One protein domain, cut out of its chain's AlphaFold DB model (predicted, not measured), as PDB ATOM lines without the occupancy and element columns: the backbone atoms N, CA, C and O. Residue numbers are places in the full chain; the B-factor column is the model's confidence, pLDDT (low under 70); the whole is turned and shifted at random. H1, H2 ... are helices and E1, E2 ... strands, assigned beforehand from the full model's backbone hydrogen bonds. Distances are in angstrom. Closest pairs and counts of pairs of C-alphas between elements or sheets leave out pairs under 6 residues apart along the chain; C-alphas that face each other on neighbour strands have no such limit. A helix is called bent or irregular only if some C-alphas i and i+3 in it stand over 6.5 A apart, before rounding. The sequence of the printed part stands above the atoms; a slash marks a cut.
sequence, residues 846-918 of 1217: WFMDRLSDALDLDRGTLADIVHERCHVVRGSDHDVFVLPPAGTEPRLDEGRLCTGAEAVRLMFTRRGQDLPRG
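This is residues 846 to 918 of the 1217 residues of the protein "DNA-directed RNA polymerase subunit" of Streptomyces sp. 67 (UniProt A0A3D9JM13). Three short helices make a small cluster, with H2 turned crosswise to both H3 and H1; the short strand E1 runs beside H3, and beyond it a wide loop around Thr 888 reaches away to make one end of the long axis. The printed part has 73 residues, with three named helices and one named strand in the order H1, H2, E1, H3. By its named elements it is mostly helix, though these hold under half of the residues. It is compact, with a radius of gyration of the C-alphas of 12.3 A, and elongated, spanning 36 by 23 by 19 A.

Find C-alpha 900 at (282.703, 364.902, 392.897); from there H3, residues 900 to 910, runs 16.0 A to C-alpha 910 at (280.783, 349.271, 390.365). H2 is residues 859 to 866, 10.4 A long. H1, residues 846 to 855, begins at (289.686, 367.060, 379.196) and is 15.3 A long; it is irregular, with C-alphas 846 and 849 7.3 A apart. E1 is residues 871 to 873, 6.6 A long.

Start at H3, which touches H2, the closest C-alphas being those of Val 866 and Gly 900 at 4.0 A; their lines are only just about perpendicular, at 72 degrees. H2 touches H1 at Ser 852 and Arg 859, whose C-alphas, the closest, are 5.6 A apart, about perpendicular at 79 degrees. H1 and H3 are close but not clearly touching, with C-alphas of Leu 855 and Phe 908 closest at 7.3 A. The closest C-alphas of E1 and H3, Val 872 and Ala 903, are 6.1 A apart; E1 and H1 are apart. E1 pairs with no named strand, but its residues 871 to 872 pair antiparallel with 881 to 882, and 872 to 873 with 897 to 898. In H2 and H3 every O i to N i+4 pair is within hydrogen-bond range; in H1, 5 of 6 are.

The C-alphas farthest apart, those of Thr 888 and Arg 917, are 37.4 A apart. The printed part has no cut. The link from E1 to H3, residues 874 to 899, is long; the other two are tight. Look for pLDDT under 70 at residues 875 to 877 and 883 to 895.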
ATOM      1  N   TRP A 846     289.552 367.736 380.500       80.19
ATOM      2  CA  TRP A 846     289.686 367.060 379.196       80.19
ATOM      3  C   TRP A 846     289.195 365.606 379.165       80.19
ATOM      4  O   TRP A 846     289.009 365.048 378.089       80.19
ATOM      5  N   PHE A 847     288.987 364.976 380.326       81.69
ATOM      6  CA  PHE A 847     288.453 363.617 380.404       81.69
ATOM      7  C   PHE A 847     286.928 363.587 380.530       81.69
ATOM      8  O   PHE A 847     286.367 362.496 380.516       81.69
ATOM      9  N   MET A 848     286.250 364.738 380.628       80.75
ATOM     10  CA  MET A 848     284.801 364.806 380.846       80.75
ATOM     11  C   MET A 848     284.012 364.011 379.804       80.75
ATOM     12  O   MET A 848     283.182 363.198 380.192       80.75
ATOM     13  N   ASP A 849     284.315 364.164 378.513       78.94
ATOM     14  CA  ASP A 849     283.576 363.478 377.443       78.94
ATOM     15  C   ASP A 849     283.795 361.956 377.499       78.94
ATOM     16  O   ASP A 849     282.843 361.182 377.511       78.94
ATOM     17  N   ARG A 850     285.045 361.513 377.685       80.06
ATOM     18  CA  ARG A 850     285.380 360.085 377.807       80.06
ATOM     19  C   ARG A 850     284.796 359.444 379.067       80.06
ATOM     20  O   ARG A 850     284.398 358.283 379.039       80.06
ATOM     21  N   LEU A 851     284.803 360.162 380.190       85.38
ATOM     22  CA  LEU A 851     284.179 359.702 381.430       85.38
ATOM     23  C   LEU A 851     282.660 359.606 381.253       85.38
ATOM     24  O   LEU A 851     282.070 358.671 381.782       85.38
ATOM     25  N   SER A 852     282.055 360.522 380.488       86.06
ATOM     26  CA  SER A 852     280.642 360.478 380.095       86.06
ATOM     27  C   SER A 852     280.335 359.206 379.310       86.06
ATOM     28  O   SER A 852     279.456 358.449 379.709       86.06
ATOM     29  N   ASP A 853     281.120 358.931 378.265       84.44
ATOM     30  CA  ASP A 853     280.943 357.766 377.395       84.44
ATOM     31  C   ASP A 853     281.152 356.445 378.152       84.44
ATOM     32  O   ASP A 853     280.356 355.516 378.038       84.44
ATOM     33  N   ALA A 854     282.205 356.350 378.971       84.75
ATOM     34  CA  ALA A 854     282.491 355.151 379.763       84.75
ATOM     35  C   ALA A 854     281.421 354.893 380.840       84.75
ATOM     36  O   ALA A 854     281.094 353.743 381.152       84.75
ATOM     37  N   LEU A 855     280.863 355.968 381.405       84.75
ATOM     38  CA  LEU A 855     279.793 355.898 382.390       84.75
ATOM     39  C   LEU A 855     278.391 355.895 381.770       84.75
ATOM     40  O   LEU A 855     277.428 355.762 382.521       84.75
ATOM     41  N   ASP A 856     278.241 355.929 380.446       85.25
ATOM     42  CA  ASP A 856     276.929 356.002 379.784       85.25
ATOM     43  C   ASP A 856     276.035 357.098 380.413       85.25
ATOM     44  O   ASP A 856     274.886 356.870 380.789       85.25
ATOM     45  N   LEU A 857     276.633 358.273 380.657       85.44
ATOM     46  CA  LEU A 857     275.986 359.441 381.258       85.44
ATOM     47  C   LEU A 857     276.020 360.620 380.292       85.44
ATOM     48  O   LEU A 857     277.002 360.820 379.581       85.44
ATOM     49  N   ASP A 858     275.004 361.474 380.355       84.69
ATOM     50  CA  ASP A 858     275.011 362.765 379.675       84.69
ATOM     51  C   ASP A 858     276.096 363.675 380.277       84.69
ATOM     52  O   ASP A 858     276.249 363.765 381.503       84.69
ATOM     53  N   ARG A 859     276.799 364.437 379.427       82.62
ATOM     54  CA  ARG A 859     277.867 365.369 379.848       82.62
ATOM     55  C   ARG A 859     277.403 366.339 380.939       82.62
ATOM     56  O   ARG A 859     278.160 366.652 381.855       82.62
ATOM     57  N   GLY A 860     276.147 366.790 380.862       84.06
ATOM     58  CA  GLY A 860     275.529 367.664 381.863       84.06
ATOM     59  C   GLY A 860     275.352 366.987 383.225       84.06
ATOM     60  O   GLY A 860     275.699 367.568 384.250       84.06
ATOM     61  N   THR A 861     274.896 365.732 383.244       83.75
ATOM     62  CA  THR A 861     274.738 364.953 384.480       83.75
ATOM     63  C   THR A 861     276.086 364.674 385.135       83.75
ATOM     64  O   THR A 861     276.228 364.852 386.346       83.75
ATOM     65  N   LEU A 862     277.100 364.305 384.348       87.38
ATOM     66  CA  LEU A 862     278.454 364.133 384.864       87.38
ATOM     67  C   LEU A 862     279.010 365.452 385.423       87.38
ATOM     68  O   LEU A 862     279.586 365.452 386.509       87.38
ATOM     69  N   ALA A 863     278.788 366.580 384.741       86.00
ATOM     70  CA  ALA A 863     279.190 367.895 385.235       86.00
ATOM     71  C   ALA A 863     278.518 368.235 386.575       86.00
ATOM     72  O   ALA A 863     279.189 368.691 387.500       86.00
ATOM     73  N   ASP A 864     277.224 367.955 386.735       86.06
ATOM     74  CA  ASP A 864     276.526 368.189 388.000       86.06
ATOM     75  C   ASP A 864     277.048 367.296 389.139       86.06
ATOM     76  O   ASP A 864     277.112 367.747 390.285       86.06
ATOM     77  N   ILE A 865     277.484 366.065 388.853       87.50
ATOM     78  CA  ILE A 865     278.147 365.192 389.840       87.50
ATOM     79  C   ILE A 865     279.529 365.746 390.216       87.50
ATOM     80  O   ILE A 865     279.856 365.850 391.402       87.50
ATOM     81  N   VAL A 866     280.334 366.126 389.217       88.31
ATOM     82  CA  VAL A 866     281.701 366.651 389.386       88.31
ATOM     83  C   VAL A 866     281.705 367.969 390.160       88.31
ATOM     84  O   VAL A 866     282.507 368.144 391.076       88.31
ATOM     85  N   HIS A 867     280.756 368.862 389.876       87.31
ATOM     86  CA  HIS A 867     280.568 370.125 390.593       87.31
ATOM     87  C   HIS A 867     279.776 369.987 391.903       87.31
ATOM     88  O   HIS A 867     279.364 371.002 392.470       87.31
ATOM     89  N   GLU A 868     279.564 368.763 392.386       84.81
ATOM     90  CA  GLU A 868     278.864 368.441 393.635       84.81
ATOM     91  C   GLU A 868     277.435 369.019 393.745       84.81
ATOM     92  O   GLU A 868     276.936 369.266 394.842       84.81
ATOM     93  N   ARG A 869     276.754 369.231 392.613       81.69
ATOM     94  CA  ARG A 869     275.324 369.595 392.560       81.69
ATOM     95  C   ARG A 869     274.415 368.367 392.608       81.69
ATOM     96  O   ARG A 869     273.253 368.482 392.989       81.69
ATOM     97  N   CYS A 870     274.945 367.206 392.230       82.88
ATOM     98  CA  CYS A 870     274.275 365.913 392.258       82.88
ATOM     99  C   CYS A 870     275.045 364.924 393.152       82.88
ATOM    100  O   CYS A 870     276.277 364.880 393.129       82.88
ATOM    101  N   HIS A 871     274.317 364.121 393.935       83.31
ATOM    102  CA  HIS A 871     274.875 363.099 394.823       83.31
ATOM    103  C   HIS A 871     274.618 361.683 394.293       83.31
ATOM    104  O   HIS A 871     273.546 361.403 393.760       83.31
ATOM    105  N   VAL A 872     275.563 360.768 394.527       83.62
ATOM    106  CA  VAL A 872     275.444 359.335 394.205       83.62
ATOM    107  C   VAL A 872     275.344 358.511 395.489       83.62
ATOM    108  O   VAL A 872     276.181 358.646 396.383       83.62
ATOM    109  N   VAL A 873     274.346 357.631 395.598       81.88
ATOM    110  CA  VAL A 873     274.118 356.821 396.811       81.88
ATOM    111  C   VAL A 873     275.117 355.652 396.920       81.88
ATOM    112  O   VAL A 873     275.282 354.875 395.980       81.88
ATOM    113  N   ARG A 874     275.761 355.491 398.088       74.31
ATOM    114  CA  ARG A 874     276.567 354.330 398.518       74.31
ATOM    115  C   ARG A 874     275.642 353.197 398.973       74.31
ATOM    116  O   ARG A 874     274.774 353.411 399.816       74.31
ATOM    117  N   GLY A 875     275.877 351.982 398.474       69.06
ATOM    118  CA  GLY A 875     275.193 350.760 398.931       69.06
ATOM    119  C   GLY A 875     274.007 350.285 398.084       69.06
ATOM    120  O   GLY A 875     273.389 349.290 398.439       69.06
ATOM    121  N   SER A 876     273.693 350.960 396.977       66.44
ATOM    122  CA  SER A 876     272.847 350.420 395.904       66.44
ATOM    123  C   SER A 876     273.699 349.699 394.851       66.44
ATOM    124  O   SER A 876     274.821 350.140 394.576       66.44
ATOM    125  N   ASP A 877     273.155 348.642 394.241       64.75
ATOM    126  CA  ASP A 877     273.766 347.945 393.090       64.75
ATOM    127  C   ASP A 877     273.677 348.771 391.795       64.75
ATOM    128  O   ASP A 877     274.435 348.558 390.853       64.75
ATOM    129  N   HIS A 878     272.775 349.755 391.766       71.75
ATOM    130  CA  HIS A 878     272.581 350.687 390.655       71.75
ATOM    131  C   HIS A 878     273.002 352.110 391.032       71.75
ATOM    132  O   HIS A 878     272.964 352.497 392.208       71.75
ATOM    133  N   ASP A 879     273.372 352.909 390.031       74.25
ATOM    134  CA  ASP A 879     273.705 354.320 390.206       74.25
ATOM    135  C   ASP A 879     272.421 355.131 390.432       74.25
ATOM    136  O   ASP A 879     271.628 355.367 389.523       74.25
ATOM    137  N   VAL A 880     272.185 355.510 391.691       76.38
ATOM    138  CA  VAL A 880     271.034 356.326 392.098       76.38
ATOM    139  C   VAL A 880     271.500 357.763 392.299       76.38
ATOM    140  O   VAL A 880     272.300 358.037 393.201       76.38
ATOM    141  N   PHE A 881     270.980 358.667 391.468       80.19
ATOM    142  CA  PHE A 881     271.290 360.096 391.480       80.19
ATOM    143  C   PHE A 881     270.278 360.872 392.321       80.19
ATOM    144  O   PHE A 881     269.067 360.751 392.132       80.19
ATOM    145  N   VAL A 882     270.769 361.693 393.247       73.12
ATOM    146  CA  VAL A 882     269.944 362.524 394.130       73.12
ATOM    147  C   VAL A 882     270.292 363.992 393.910       73.12
ATOM    148  O   VAL A 882     271.416 364.422 394.166       73.12
ATOM    149  N   LEU A 883     269.304 364.767 393.461       68.12
ATOM    150  CA  LEU A 883     269.376 366.225 393.365       68.12
ATOM    151  C   LEU A 883     268.812 366.827 394.665       68.12
ATOM    152  O   LEU A 883     267.631 366.623 394.959       68.12
ATOM    153  N   PRO A 884     269.614 367.538 395.476       59.75
ATOM    154  CA  PRO A 884     269.110 368.152 396.694       59.75
ATOM    155  C   PRO A 884     268.167 369.321 396.337       59.75
ATOM    156  O   PRO A 884     268.539 370.183 395.537       59.75
ATOM    157  N   PRO A 885     266.950 369.399 396.910       53.84
ATOM    158  CA  PRO A 885     266.053 370.528 396.680       53.84
ATOM    159  C   PRO A 885     266.663 371.830 397.219       53.84
ATOM    160  O   PRO A 885     267.301 371.850 398.277       53.84
ATOM    161  N   ALA A 886     266.447 372.937 396.504       50.03
ATOM    162  CA  ALA A 886     266.932 374.256 396.900       50.03
ATOM    163  C   ALA A 886     266.424 374.620 398.311       50.03
ATOM    164  O   ALA A 886     265.243 374.890 398.512       50.03
ATOM    165  N   GLY A 887     267.326 374.617 399.297       52.22
ATOM    166  CA  GLY A 887     267.059 375.110 400.653       52.22
ATOM    167  C   GLY A 887     266.660 374.082 401.723       52.22
ATOM    168  O   GLY A 887     266.467 374.492 402.861       52.22
ATOM    169  N   THR A 888     266.584 372.774 401.445       50.16
ATOM    170  CA  THR A 888     266.251 371.750 402.473       50.16
ATOM    171  C   THR A 888     267.362 370.720 402.631       50.16
ATOM    172  O   THR A 888     267.875 370.222 401.634       50.16
ATOM    173  N   GLU A 889     267.809 370.438 403.863       47.28
ATOM    174  CA  GLU A 889     268.741 369.330 404.142       47.28
ATOM    175  C   GLU A 889     268.080 368.001 403.771       47.28
ATOM    176  O   GLU A 889     266.991 367.714 404.280       47.28
ATOM    177  N   PRO A 890     268.673 367.190 402.874       50.28
ATOM    178  CA  PRO A 890     268.187 365.835 402.696       50.28
ATOM    179  C   PRO A 890     268.350 365.112 404.038       50.28
ATOM    180  O   PRO A 890     269.454 365.003 404.556       50.28
ATOM    181  N   ARG A 891     267.249 364.599 404.604       48.84
ATOM    182  CA  ARG A 891     267.244 363.707 405.784       48.84
ATOM    183  C   ARG A 891     267.816 362.312 405.462       48.84
ATOM    184  O   ARG A 891     267.313 361.305 405.949       48.84
ATOM    185  N   LEU A 892     268.795 362.236 404.570       52.62
ATOM    186  CA  LEU A 892     269.471 361.006 404.180       52.62
ATOM    187  C   LEU A 892     270.817 360.986 404.903       52.62
ATOM    188  O   LEU A 892     271.536 361.979 404.850       52.62
ATOM    189  N   ASP A 893     271.133 359.881 405.581       59.00
ATOM    190  CA  ASP A 893     272.387 359.702 406.321       59.00
ATOM    191  C   ASP A 893     273.589 360.124 405.462       59.00
ATOM    192  O   ASP A 893     273.868 359.507 404.432       59.00
ATOM    193  N   GLU A 894     274.321 361.160 405.884       56.69
ATOM    194  CA  GLU A 894     275.436 361.747 405.122       56.69
ATOM    195  C   GLU A 894     276.521 360.714 404.753       56.69
ATOM    196  O   GLU A 894     277.194 360.846 403.733       56.69
ATOM    197  N   GLY A 895     276.640 359.621 405.519       60.84
ATOM    198  CA  GLY A 895     277.552 358.509 405.234       60.84
ATOM    199  C   GLY A 895     277.182 357.651 404.013       60.84
ATOM    200  O   GLY A 895     278.001 356.846 403.562       60.84
ATOM    201  N   ARG A 896     275.971 357.808 403.461       70.38
ATOM    202  CA  ARG A 896     275.477 357.077 402.284       70.38
ATOM    203  C   ARG A 896     275.562 357.864 400.979       70.38
ATOM    204  O   ARG A 896     275.141 357.330 399.965       70.38
ATOM    205  N   LEU A 897     276.095 359.083 400.941       74.88
ATOM    206  CA  LEU A 897     276.166 359.883 399.709       74.88
ATOM    207  C   LEU A 897     277.622 360.145 399.287       74.88
ATOM    208  O   LEU A 897     278.494 360.358 400.122       74.88
ATOM    209  N   CYS A 898     277.886 360.124 397.980       80.31
ATOM    210  CA  CYS A 898     279.157 360.516 397.358       80.31
ATOM    211  C   CYS A 898     278.954 361.711 396.436       80.31
ATOM    212  O   CYS A 898     277.910 361.818 395.795       80.31
ATOM    213  N   THR A 899     279.990 362.530 396.276       82.44
ATOM    214  CA  THR A 899     280.030 363.636 395.307       82.44
ATOM    215  C   THR A 899     281.389 363.736 394.625       82.44
ATOM    216  O   THR A 899     282.362 363.107 395.057       82.44
ATOM    217  N   GLY A 900     281.454 364.524 393.548       86.12
ATOM    218  CA  GLY A 900     282.703 364.902 392.897       86.12
ATOM    219  C   GLY A 900     283.490 363.704 392.364       86.12
ATOM    220  O   GLY A 900     282.929 362.697 391.928       86.12
ATOM    221  N   ALA A 901     284.818 363.788 392.449       86.62
ATOM    222  CA  ALA A 901     285.722 362.728 392.003       86.62
ATOM    223  C   ALA A 901     285.529 361.388 392.741       86.62
ATOM    224  O   ALA A 901     285.756 360.327 392.159       86.62
ATOM    225  N   GLU A 902     285.100 361.399 394.009       85.75
ATOM    226  CA  GLU A 902     284.828 360.160 394.749       85.75
ATOM    227  C   GLU A 902     283.608 359.419 394.197       85.75
ATOM    228  O   GLU A 902     283.621 358.189 394.133       85.75
ATOM    229  N   ALA A 903     282.577 360.154 393.768       87.00
ATOM    230  CA  ALA A 903     281.419 359.573 393.097       87.00
ATOM    231  C   ALA A 903     281.814 358.952 391.753       87.00
ATOM    232  O   ALA A 903     281.451 357.808 391.486       87.00
ATOM    233  N   VAL A 904     282.627 359.653 390.953       88.44
ATOM    234  CA  VAL A 904     283.166 359.117 389.690       88.44
ATOM    235  C   VAL A 904     283.939 357.823 389.946       88.44
ATOM    236  O   VAL A 904     283.664 356.805 389.314       88.44
ATOM    237  N   ARG A 905     284.833 357.807 390.942       89.06
ATOM    238  CA  ARG A 905     285.596 356.603 391.298       89.06
ATOM    239  C   ARG A 905     284.697 355.430 391.702       89.06
ATOM    240  O   ARG A 905     284.962 354.292 391.314       89.06
ATOM    241  N   LEU A 906     283.645 355.695 392.475       86.88
ATOM    242  CA  LEU A 906     282.690 354.671 392.900       86.88
ATOM    243  C   LEU A 906     281.946 354.054 391.707       86.88
ATOM    244  O   LEU A 906     281.829 352.831 391.646       86.88
ATOM    245  N   MET A 907     281.475 354.874 390.762       87.38
ATOM    246  CA  MET A 907     280.733 354.401 389.585       87.38
ATOM    247  C   MET A 907     281.594 353.500 388.686       87.38
ATOM    248  O   MET A 907     281.142 352.433 388.278       87.38
ATOM    249  N   PHE A 908     282.865 353.853 388.463       88.31
ATOM    250  CA  PHE A 908     283.812 352.991 387.736       88.31
ATOM    251  C   PHE A 908     284.050 351.654 388.452       88.31
ATOM    252  O   PHE A 908     283.969 350.589 387.838       88.31
ATOM    253  N   THR A 909     284.243 351.701 389.775       86.62
ATOM    254  CA  THR A 909     284.450 350.493 390.595       86.62
ATOM    255  C   THR A 909     283.251 349.541 390.507       86.62
ATOM    256  O   THR A 909     283.435 348.332 390.390       86.62
ATOM    257  N   ARG A 910     282.017 350.068 390.510       84.00
ATOM    258  CA  ARG A 910     280.783 349.271 390.365       84.00
ATOM    259  C   ARG A 910     280.676 348.560 389.021       84.00
ATOM    260  O   ARG A 910     280.145 347.457 388.959       84.00
ATOM    261  N   ARG A 911     281.181 349.182 387.959       84.62
ATOM    262  CA  ARG A 911     281.159 348.632 386.597       84.62
ATOM    263  C   ARG A 911     282.316 347.674 386.313       84.62
ATOM    264  O   ARG A 911     282.391 347.143 385.210       84.62
ATOM    265  N   GLY A 912     283.215 347.460 387.278       81.00
ATOM    266  CA  GLY A 912     284.422 346.653 387.084       81.00
ATOM    267  C   GLY A 912     285.377 347.246 386.044       81.00
ATOM    268  O   GLY A 912     286.116 346.502 385.408       81.00
ATOM    269  N   GLN A 913     285.326 348.566 385.839       84.00
ATOM    270  CA  GLN A 913     286.179 349.290 384.900       84.00
ATOM    271  C   GLN A 913     287.244 350.081 385.660       84.00
ATOM    272  O   GLN A 913     286.954 350.715 386.676       84.00
ATOM    273  N   ASP A 914     288.464 350.097 385.131       82.69
ATOM    274  CA  ASP A 914     289.530 350.947 385.654       82.69
ATOM    275  C   ASP A 914     289.350 352.393 385.183       82.69
ATOM    276  O   ASP A 914     288.959 352.656 384.042       82.69
ATOM    277  N   LEU A 915     289.660 353.352 386.060       82.88
ATOM    278  CA  LEU A 915     289.661 354.757 385.662       82.88
ATOM    279  C   LEU A 915     290.789 355.034 384.661       82.88
ATOM    280  O   LEU A 915     291.910 354.550 384.854       82.88
ATOM    281  N   PRO A 916     290.544 355.877 383.640       82.69
ATOM    282  CA  PRO A 916     291.604 356.336 382.762       82.69
ATOM    283  C   PRO A 916     292.728 357.010 383.558       82.69
ATOM    284  O   PRO A 916     292.488 357.800 384.478       82.69
ATOM    285  N   ARG A 917     293.967 356.704 383.174       82.38
ATOM    286  CA  ARG A 917     295.184 357.273 383.761       82.38
ATOM    287  C   ARG A 917     295.135 358.809 383.741       82.38
ATOM    288  O   ARG A 917     294.796 359.390 382.711       82.38
ATOM    289  N   GLY A 918     295.453 359.457 384.863       81.75
ATOM    290  CA  GLY A 918     295.420 360.921 385.009       81.75
ATOM    291  C   GLY A 918     294.032 361.590 384.999       81.75
ATOM    292  O   GLY A 918     293.963 362.816 385.052       81.75
TER     293      GLY A 918